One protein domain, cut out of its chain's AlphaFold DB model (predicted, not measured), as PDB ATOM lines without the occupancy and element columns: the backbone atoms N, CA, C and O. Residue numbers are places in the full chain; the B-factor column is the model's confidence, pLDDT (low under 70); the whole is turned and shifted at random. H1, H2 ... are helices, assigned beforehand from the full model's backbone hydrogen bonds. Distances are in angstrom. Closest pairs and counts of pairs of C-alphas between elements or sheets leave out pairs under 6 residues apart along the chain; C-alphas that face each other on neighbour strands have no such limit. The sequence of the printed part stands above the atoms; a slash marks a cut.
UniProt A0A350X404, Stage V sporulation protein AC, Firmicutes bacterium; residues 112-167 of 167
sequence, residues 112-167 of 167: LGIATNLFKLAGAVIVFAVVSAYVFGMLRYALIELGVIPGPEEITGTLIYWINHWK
ATOM      1  N   LEU A 112     -22.403 -27.976 -25.885       93.62
ATOM      2  CA  LEU A 112     -23.668 -28.710 -25.895       93.62
ATOM      3  C   LEU A 112     -24.739 -28.030 -25.034       93.62
ATOM      4  O   LEU A 112     -25.876 -27.945 -25.486       93.62
ATOM      5  N   GLY A 113     -24.361 -27.476 -23.880       94.56
ATOM      6  CA  GLY A 113     -25.248 -26.724 -22.997       94.56
ATOM      7  C   GLY A 113     -25.407 -25.263 -23.395       94.56
ATOM      8  O   GLY A 113     -26.397 -24.881 -24.023       94.56
ATOM      9  N   ILE A 114     -24.420 -24.442 -23.028       95.75
ATOM     10  CA  ILE A 114     -24.514 -22.974 -23.091       95.75
ATOM     11  C   ILE A 114     -24.789 -22.492 -24.519       95.75
ATOM     12  O   ILE A 114     -25.778 -21.798 -24.759       95.75
ATOM     13  N   ALA A 115     -23.940 -22.862 -25.482       94.81
ATOM     14  CA  ALA A 115     -24.051 -22.361 -26.849       94.81
ATOM     15  C   ALA A 115     -25.351 -22.816 -27.529       94.81
ATOM     16  O   ALA A 115     -26.048 -21.986 -28.112       94.81
ATOM     17  N   THR A 116     -25.725 -24.096 -27.413       95.06
ATOM     18  CA  THR A 116     -26.966 -24.620 -28.007       95.06
ATOM     19  C   THR A 116     -28.209 -23.933 -27.443       95.06
ATOM     20  O   THR A 116     -29.090 -23.534 -28.207       95.06
ATOM     21  N   ASN A 117     -28.293 -23.761 -26.120       95.06
ATOM     22  CA  ASN A 117     -29.459 -23.146 -25.484       95.06
ATOM     23  C   ASN A 117     -29.559 -21.647 -25.796       95.06
ATOM     24  O   ASN A 117     -30.644 -21.168 -26.140       95.06
ATOM     25  N   LEU A 118     -28.436 -20.920 -25.769       95.50
ATOM     26  CA  LEU A 118     -28.388 -19.518 -26.190       95.50
ATOM     27  C   LEU A 118     -28.783 -19.358 -27.661       95.50
ATOM     28  O   LEU A 118     -29.600 -18.496 -27.984       95.50
ATOM     29  N   PHE A 119     -28.254 -20.207 -28.547       95.06
ATOM     30  CA  PHE A 119     -28.567 -20.164 -29.974       95.06
ATOM     31  C   PHE A 119     -30.036 -20.485 -30.245       95.06
ATOM     32  O   PHE A 119     -30.672 -19.817 -31.056       95.06
ATOM     33  N   LYS A 120     -30.615 -21.456 -29.534       94.31
ATOM     34  CA  LYS A 120     -32.039 -21.790 -29.650       94.31
ATOM     35  C   LYS A 120     -32.933 -20.625 -29.220       94.31
ATOM     36  O   LYS A 120     -33.893 -20.312 -29.923       94.31
ATOM     37  N   LEU A 121     -32.623 -19.978 -28.092       94.00
ATOM     38  CA  LEU A 121     -33.418 -18.865 -27.569       94.00
ATOM     39  C   LEU A 121     -33.275 -17.605 -28.443       94.00
ATOM     40  O   LEU A 121     -34.275 -17.052 -28.896       94.00
ATOM     41  N   ALA A 122     -32.040 -17.176 -28.723       94.19
ATOM     42  CA  ALA A 122     -31.765 -15.987 -29.530       94.19
ATOM     43  C   ALA A 122     -32.157 -16.184 -31.001       94.19
ATOM     44  O   ALA A 122     -32.744 -15.294 -31.613       94.19
ATOM     45  N   GLY A 123     -31.882 -17.367 -31.557       95.75
ATOM     46  CA  GLY A 123     -32.206 -17.711 -32.938       95.75
ATOM     47  C   GLY A 123     -33.704 -17.641 -33.212       95.75
ATOM     48  O   GLY A 123     -34.108 -17.037 -34.202       95.75
ATOM     49  N   ALA A 124     -34.541 -18.161 -32.307       95.25
ATOM     50  CA  ALA A 124     -35.993 -18.041 -32.435       95.25
ATOM     51  C   ALA A 124     -36.439 -16.570 -32.503       95.25
ATOM     52  O   ALA A 124     -37.200 -16.197 -33.395       95.25
ATOM     53  N   VAL A 125     -35.925 -15.721 -31.607       93.31
ATOM     54  CA  VAL A 125     -36.262 -14.288 -31.576       93.31
ATOM     55  C   VAL A 125     -35.853 -13.587 -32.871       93.31
ATOM     56  O   VAL A 125     -36.662 -12.861 -33.443       93.31
ATOM     57  N   ILE A 126     -34.639 -13.837 -33.370       95.00
ATOM     58  CA  ILE A 126     -34.145 -13.231 -34.614       95.00
ATOM     59  C   ILE A 126     -35.006 -13.658 -35.808       95.00
ATOM     60  O   ILE A 126     -35.402 -12.811 -36.607       95.00
ATOM     61  N   VAL A 127     -35.349 -14.946 -35.916       97.00
ATOM     62  CA  VAL A 127     -36.193 -15.453 -37.009       97.00
ATOM     63  C   VAL A 127     -37.563 -14.776 -36.993       97.00
ATOM     64  O   VAL A 127     -37.986 -14.236 -38.015       97.00
ATOM     65  N   PHE A 128     -38.241 -14.738 -35.843       94.94
ATOM     66  CA  PHE A 128     -39.548 -14.082 -35.748       94.94
ATOM     67  C   PHE A 128     -39.463 -12.571 -35.984       94.94
ATOM     68  O   PHE A 128     -40.353 -12.016 -36.630       94.94
ATOM     69  N   ALA A 129     -38.403 -11.903 -35.527       93.81
ATOM     70  CA  ALA A 129     -38.194 -10.477 -35.763       93.81
ATOM     71  C   ALA A 129     -38.033 -10.163 -37.259       93.81
ATOM     72  O   ALA A 129     -38.727  -9.294 -37.779       93.81
ATOM     73  N   VAL A 130     -37.177 -10.901 -37.971       97.06
ATOM     74  CA  VAL A 130     -36.928 -10.675 -39.405       97.06
ATOM     75  C   VAL A 130     -38.157 -11.028 -40.243       97.06
ATOM     76  O   VAL A 130     -38.556 -10.246 -41.104       97.06
ATOM     77  N   VAL A 131     -38.798 -12.170 -39.976       98.00
ATOM     78  CA  VAL A 131     -39.989 -12.599 -40.726       98.00
ATOM     79  C   VAL A 131     -41.155 -11.639 -40.500       98.00
ATOM     80  O   VAL A 131     -41.805 -11.238 -41.463       98.00
ATOM     81  N   SER A 132     -41.409 -11.220 -39.256       95.81
ATOM     82  CA  SER A 132     -42.465 -10.238 -38.981       95.81
ATOM     83  C   SER A 132     -42.157  -8.889 -39.627       95.81
ATOM     84  O   SER A 132     -43.027  -8.345 -40.302       95.81
ATOM     85  N   ALA A 133     -40.924  -8.381 -39.520       95.75
ATOM     86  CA  ALA A 133     -40.516  -7.145 -40.185       95.75
ATOM     87  C   ALA A 133     -40.735  -7.208 -41.706       95.75
ATOM     88  O   ALA A 133     -41.241  -6.251 -42.289       95.75
ATOM     89  N   TYR A 134     -40.429  -8.345 -42.338       96.62
ATOM     90  CA  TYR A 134     -40.685  -8.562 -43.761       96.62
ATOM     91  C   TYR A 134     -42.184  -8.561 -44.096       96.62
ATOM     92  O   TYR A 134     -42.612  -7.835 -44.991       96.62
ATOM     93  N   VAL A 135     -42.999  -9.324 -43.358       97.50
ATOM     94  CA  VAL A 135     -44.453  -9.421 -43.593       97.50
ATOM     95  C   VAL A 135     -45.140  -8.071 -43.387       97.50
ATOM     96  O   VAL A 135     -45.893  -7.629 -44.253       97.50
ATOM     97  N   PHE A 136     -44.865  -7.382 -42.278       95.06
ATOM     98  CA  PHE A 136     -45.440  -6.062 -42.008       95.06
ATOM     99  C   PHE A 136     -44.898  -4.992 -42.960       95.06
ATOM    100  O   PHE A 136     -45.650  -4.105 -43.363       95.06
ATOM    101  N   GLY A 137     -43.628  -5.087 -43.365       94.44
ATOM    102  CA  GLY A 137     -43.041  -4.221 -44.385       94.44
ATOM    103  C   GLY A 137     -43.747  -4.364 -45.735       94.44
ATOM    104  O   GLY A 137     -44.138  -3.360 -46.331       94.44
ATOM    105  N   MET A 138     -43.991  -5.601 -46.176       95.06
ATOM    106  CA  MET A 138     -44.725  -5.894 -47.410       95.06
ATOM    107  C   MET A 138     -46.191  -5.460 -47.320       95.06
ATOM    108  O   MET A 138     -46.706  -4.845 -48.249       95.06
ATOM    109  N   LEU A 139     -46.856  -5.726 -46.192       94.62
ATOM    110  CA  LEU A 139     -48.232  -5.286 -45.963       94.62
ATOM    111  C   LEU A 139     -48.342  -3.758 -46.029       94.62
ATOM    112  O   LEU A 139     -49.222  -3.236 -46.707       94.62
ATOM    113  N   ARG A 140     -47.425  -3.036 -45.373       89.69
ATOM    114  CA  ARG A 140     -47.369  -1.570 -45.432       89.69
ATOM    115  C   ARG A 140     -47.178  -1.079 -46.866       89.69
ATOM    116  O   ARG A 140     -47.860  -0.144 -47.262       89.69
ATOM    117  N   TYR A 141     -46.279  -1.701 -47.625       90.94
ATOM    118  CA  TYR A 141     -46.053  -1.356 -49.029       90.94
ATOM    119  C   TYR A 141     -47.326  -1.538 -49.873       90.94
ATOM    120  O   TYR A 141     -47.738  -0.613 -50.566       90.94
ATOM    121  N   ALA A 142     -48.007  -2.680 -49.744       93.12
ATOM    122  CA  ALA A 142     -49.241  -2.955 -50.478       93.12
ATOM    123  C   ALA A 142     -50.386  -1.991 -50.115       93.12
ATOM    124  O   ALA A 142     -51.134  -1.563 -50.989       93.12
ATOM    125  N   LEU A 143     -50.526  -1.622 -48.837       92.19
ATOM    126  CA  LEU A 143     -51.561  -0.683 -48.387       92.19
ATOM    127  C   LEU A 143     -51.335   0.750 -48.890       92.19
ATOM    128  O   LEU A 143     -52.314   1.463 -49.111       92.19
ATOM    129  N   ILE A 144     -50.074   1.156 -49.067       90.19
ATOM    130  CA  ILE A 144     -49.724   2.445 -49.682       90.19
ATOM    131  C   ILE A 144     -50.098   2.429 -51.166       90.19
ATOM    132  O   ILE A 144     -50.775   3.342 -51.627       90.19
ATOM    133  N   GLU A 145     -49.735   1.370 -51.894       89.25
ATOM    134  CA  GLU A 145     -50.040   1.246 -53.329       89.25
ATOM    135  C   GLU A 145     -51.554   1.197 -53.608       89.25
ATOM    136  O   GLU A 145     -52.040   1.753 -54.587       89.25
ATOM    137  N   LEU A 146     -52.330   0.574 -52.714       89.88
ATOM    138  CA  LEU A 146     -53.795   0.525 -52.796       89.88
ATOM    139  C   LEU A 146     -54.487   1.827 -52.349       89.88
ATOM    140  O   LEU A 146     -55.717   1.888 -52.353       89.88
ATOM    141  N   GLY A 147     -53.735   2.852 -51.931       86.19
ATOM    142  CA  GLY A 147     -54.275   4.147 -51.503       86.19
ATOM    143  C   GLY A 147     -55.036   4.117 -50.172       86.19
ATOM    144  O   GLY A 147     -55.794   5.037 -49.877       86.19
ATOM    145  N   VAL A 148     -54.863   3.067 -49.359       87.50
ATOM    146  CA  VAL A 148     -55.529   2.929 -48.049       87.50
ATOM    147  C   VAL A 148     -54.810   3.744 -46.973       87.50
ATOM    148  O   VAL A 148     -55.443   4.251 -46.048       87.50
ATOM    149  N   ILE A 149     -53.481   3.859 -47.074       83.44
ATOM    150  CA  ILE A 149     -52.630   4.599 -46.135       83.44
ATOM    151  C   ILE A 149     -51.802   5.619 -46.929       83.44
ATOM    152  O   ILE A 149     -51.200   5.226 -47.930       83.44
ATOM    153  N   PRO A 150     -51.723   6.892 -46.492       77.50
ATOM    154  CA  PRO A 150     -50.918   7.902 -47.169       77.50
ATOM    155  C   PRO A 150     -49.441   7.506 -47.219       77.50
ATOM    156  O   PRO A 150     -48.897   6.882 -46.296       77.50
ATOM    157  N   GLY A 151     -48.779   7.886 -48.311       75.00
ATOM    158  CA  GLY A 151     -47.356   7.636 -48.498       75.00
ATOM    159  C   GLY A 151     -46.510   8.320 -47.411       75.00
ATOM    160  O   GLY A 151     -46.941   9.296 -46.791       75.00
ATOM    161  N   PRO A 152     -45.279   7.843 -47.155       69.88
ATOM    162  CA  PRO A 152     -44.400   8.443 -46.150       69.88
ATOM    163  C   PRO A 152     -44.154   9.946 -46.373       69.88
ATOM    164  O   PRO A 152     -44.026  10.686 -45.399       69.88
ATOM    165  N   GLU A 153     -44.141  10.422 -47.620       69.56
ATOM    166  CA  GLU A 153     -43.958  11.845 -47.934       69.56
ATOM    167  C   GLU A 153     -45.163  12.711 -47.522       69.56
ATOM    168  O   GLU A 153     -44.980  13.767 -46.915       69.56
ATOM    169  N   GLU A 154     -46.392  12.230 -47.733       66.75
ATOM    170  CA  GLU A 154     -47.622  12.912 -47.303       66.75
ATOM    171  C   GLU A 154     -47.728  13.007 -45.779       66.75
ATOM    172  O   GLU A 154     -48.084  14.056 -45.237       66.75
ATOM    173  N   ILE A 155     -47.376  11.934 -45.064       67.19
ATOM    174  CA  ILE A 155     -47.402  11.911 -43.595       67.19
ATOM    175  C   ILE A 155     -46.400  12.924 -43.030       67.19
ATOM    176  O   ILE A 155     -46.719  13.658 -42.095       67.19
ATOM    177  N   THR A 156     -45.202  12.995 -43.615       66.31
ATOM    178  CA  THR A 156     -44.148  13.910 -43.160       66.31
ATOM    179  C   THR A 156     -44.526  15.365 -43.443       66.31
ATOM    180  O   THR A 156     -44.391  16.209 -42.560       66.31
ATOM    181  N   GLY A 157     -45.087  15.657 -44.623       66.19
ATOM    182  CA  GLY A 157     -45.609  16.985 -44.958       66.19
ATOM    183  C   GLY A 157     -46.751  17.423 -44.037       66.19
ATOM    184  O   GLY A 157     -46.750  18.548 -43.541       66.19
ATOM    185  N   THR A 158     -47.677  16.513 -43.723       65.38
ATOM    186  CA  THR A 158     -48.806  16.785 -42.820       65.38
ATOM    187  C   THR A 158     -48.333  17.009 -41.381       65.38
ATOM    188  O   THR A 158     -48.779  17.943 -40.720       65.38
ATOM    189  N   LEU A 159     -47.380  16.210 -40.895       62.66
ATOM    190  CA  LEU A 159     -46.791  16.388 -39.565       62.66
ATOM    191  C   LEU A 159     -46.016  17.702 -39.450       62.66
ATOM    192  O   LEU A 159     -46.179  18.410 -38.461       62.66
ATOM    193  N   ILE A 160     -45.213  18.061 -40.456       70.69
ATOM    194  CA  ILE A 160     -44.488  19.340 -40.485       70.69
ATOM    195  C   ILE A 160     -45.469  20.516 -40.536       70.69
ATOM    196  O   ILE A 160     -45.265  21.507 -39.836       70.69
ATOM    197  N   TYR A 161     -46.552  20.404 -41.310       71.94
ATOM    198  CA  TYR A 161     -47.614  21.409 -41.353       71.94
ATOM    199  C   TYR A 161     -48.257  21.613 -39.973       71.94
ATOM    200  O   TYR A 161     -48.343  22.743 -39.498       71.94
ATOM    201  N   TRP A 162     -48.629  20.530 -39.284       72.81
ATOM    202  CA  TRP A 162     -49.163  20.602 -37.922       72.81
ATOM    203  C   TRP A 162     -48.148  21.173 -36.923       72.81
ATOM    204  O   TRP A 162     -48.507  22.022 -36.114       72.81
ATOM    205  N   ILE A 163     -46.876  20.779 -36.999       73.44
ATOM    206  CA  ILE A 163     -45.817  21.300 -36.119       73.44
ATOM    207  C   ILE A 163     -45.593  22.805 -36.336       73.44
ATOM    208  O   ILE A 163     -45.397  23.535 -35.367       73.44
ATOM    209  N   ASN A 164     -45.632  23.281 -37.583       70.94
ATOM    210  CA  ASN A 164     -45.444  24.699 -37.901       70.94
ATOM    211  C   ASN A 164     -46.677  25.558 -37.598       70.94
ATOM    212  O   ASN A 164     -46.516  26.743 -37.339       70.94
ATOM    213  N   HIS A 165     -47.883  24.989 -37.624       72.12
ATOM    214  CA  HIS A 165     -49.116  25.707 -37.288       72.12
ATOM    215  C   HIS A 165     -49.365  25.811 -35.771       72.12
ATOM    216  O   HIS A 165     -50.125  26.664 -35.329       72.12
ATOM    217  N   TRP A 166     -48.730  24.944 -34.975       50.72
ATOM    218  CA  TRP A 166     -48.761  24.976 -33.505       50.72
ATOM    219  C   TRP A 166     -47.569  25.721 -32.871       50.72
ATOM    220  O   TRP A 166     -47.412  25.693 -31.649       50.72
ATOM    221  N   LYS A 167     -46.737  26.375 -33.688       47.06
ATOM    222  CA  LYS A 167     -45.774  27.397 -33.258       47.06
ATOM    223  C   LYS A 167     -46.384  28.783 -33.401       47.06
ATOM    224  O   LYS A 167     -46.090  29.614 -32.517       47.06
TER     225      LYS A 167
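This is residues 112 to 167 of the 167 residues of the protein "Stage V sporulation protein AC" of Firmicutes bacterium (UniProt A0A350X404). What shape is this? A long helix, H1, and a shorter one, H2, make an open L, with the short link between them at its corner. Residues 112 to 139 of H1 and residues 153 to 167 stick out free from the corner. What is printed? 56 residues, all helix by class, in the order H1, H2, with no named strand. The whole is extended, with a radius of gyration of the C-alphas of 19.6 A, and flat, spanning 61 by 32 by 11 A.

Do the helices touch? H1, residues 112 to 145, and H2, residues 152 to 165, are apart. Are their backbones in range? Every O i to N i+4 pair is within hydrogen-bond range in H2, and 29 of 30 in H1.

Where does H1 begin? C-alpha 112 is at (-23.668, -28.710, -25.895), and H1 is 48.4 A long from first to last C-alpha. Where does H2 end? C-alpha 165 is at (-49.116, 25.707, -37.288), and H2 is 20.0 A long.

How large is it? The C-alphas farthest apart, of Leu 112 and His 165, are 61.1 A apart. Is it cut or uncertain? The printed part has no cut; pLDDT is under 70 at residues 152 to 159 and 166 to 167.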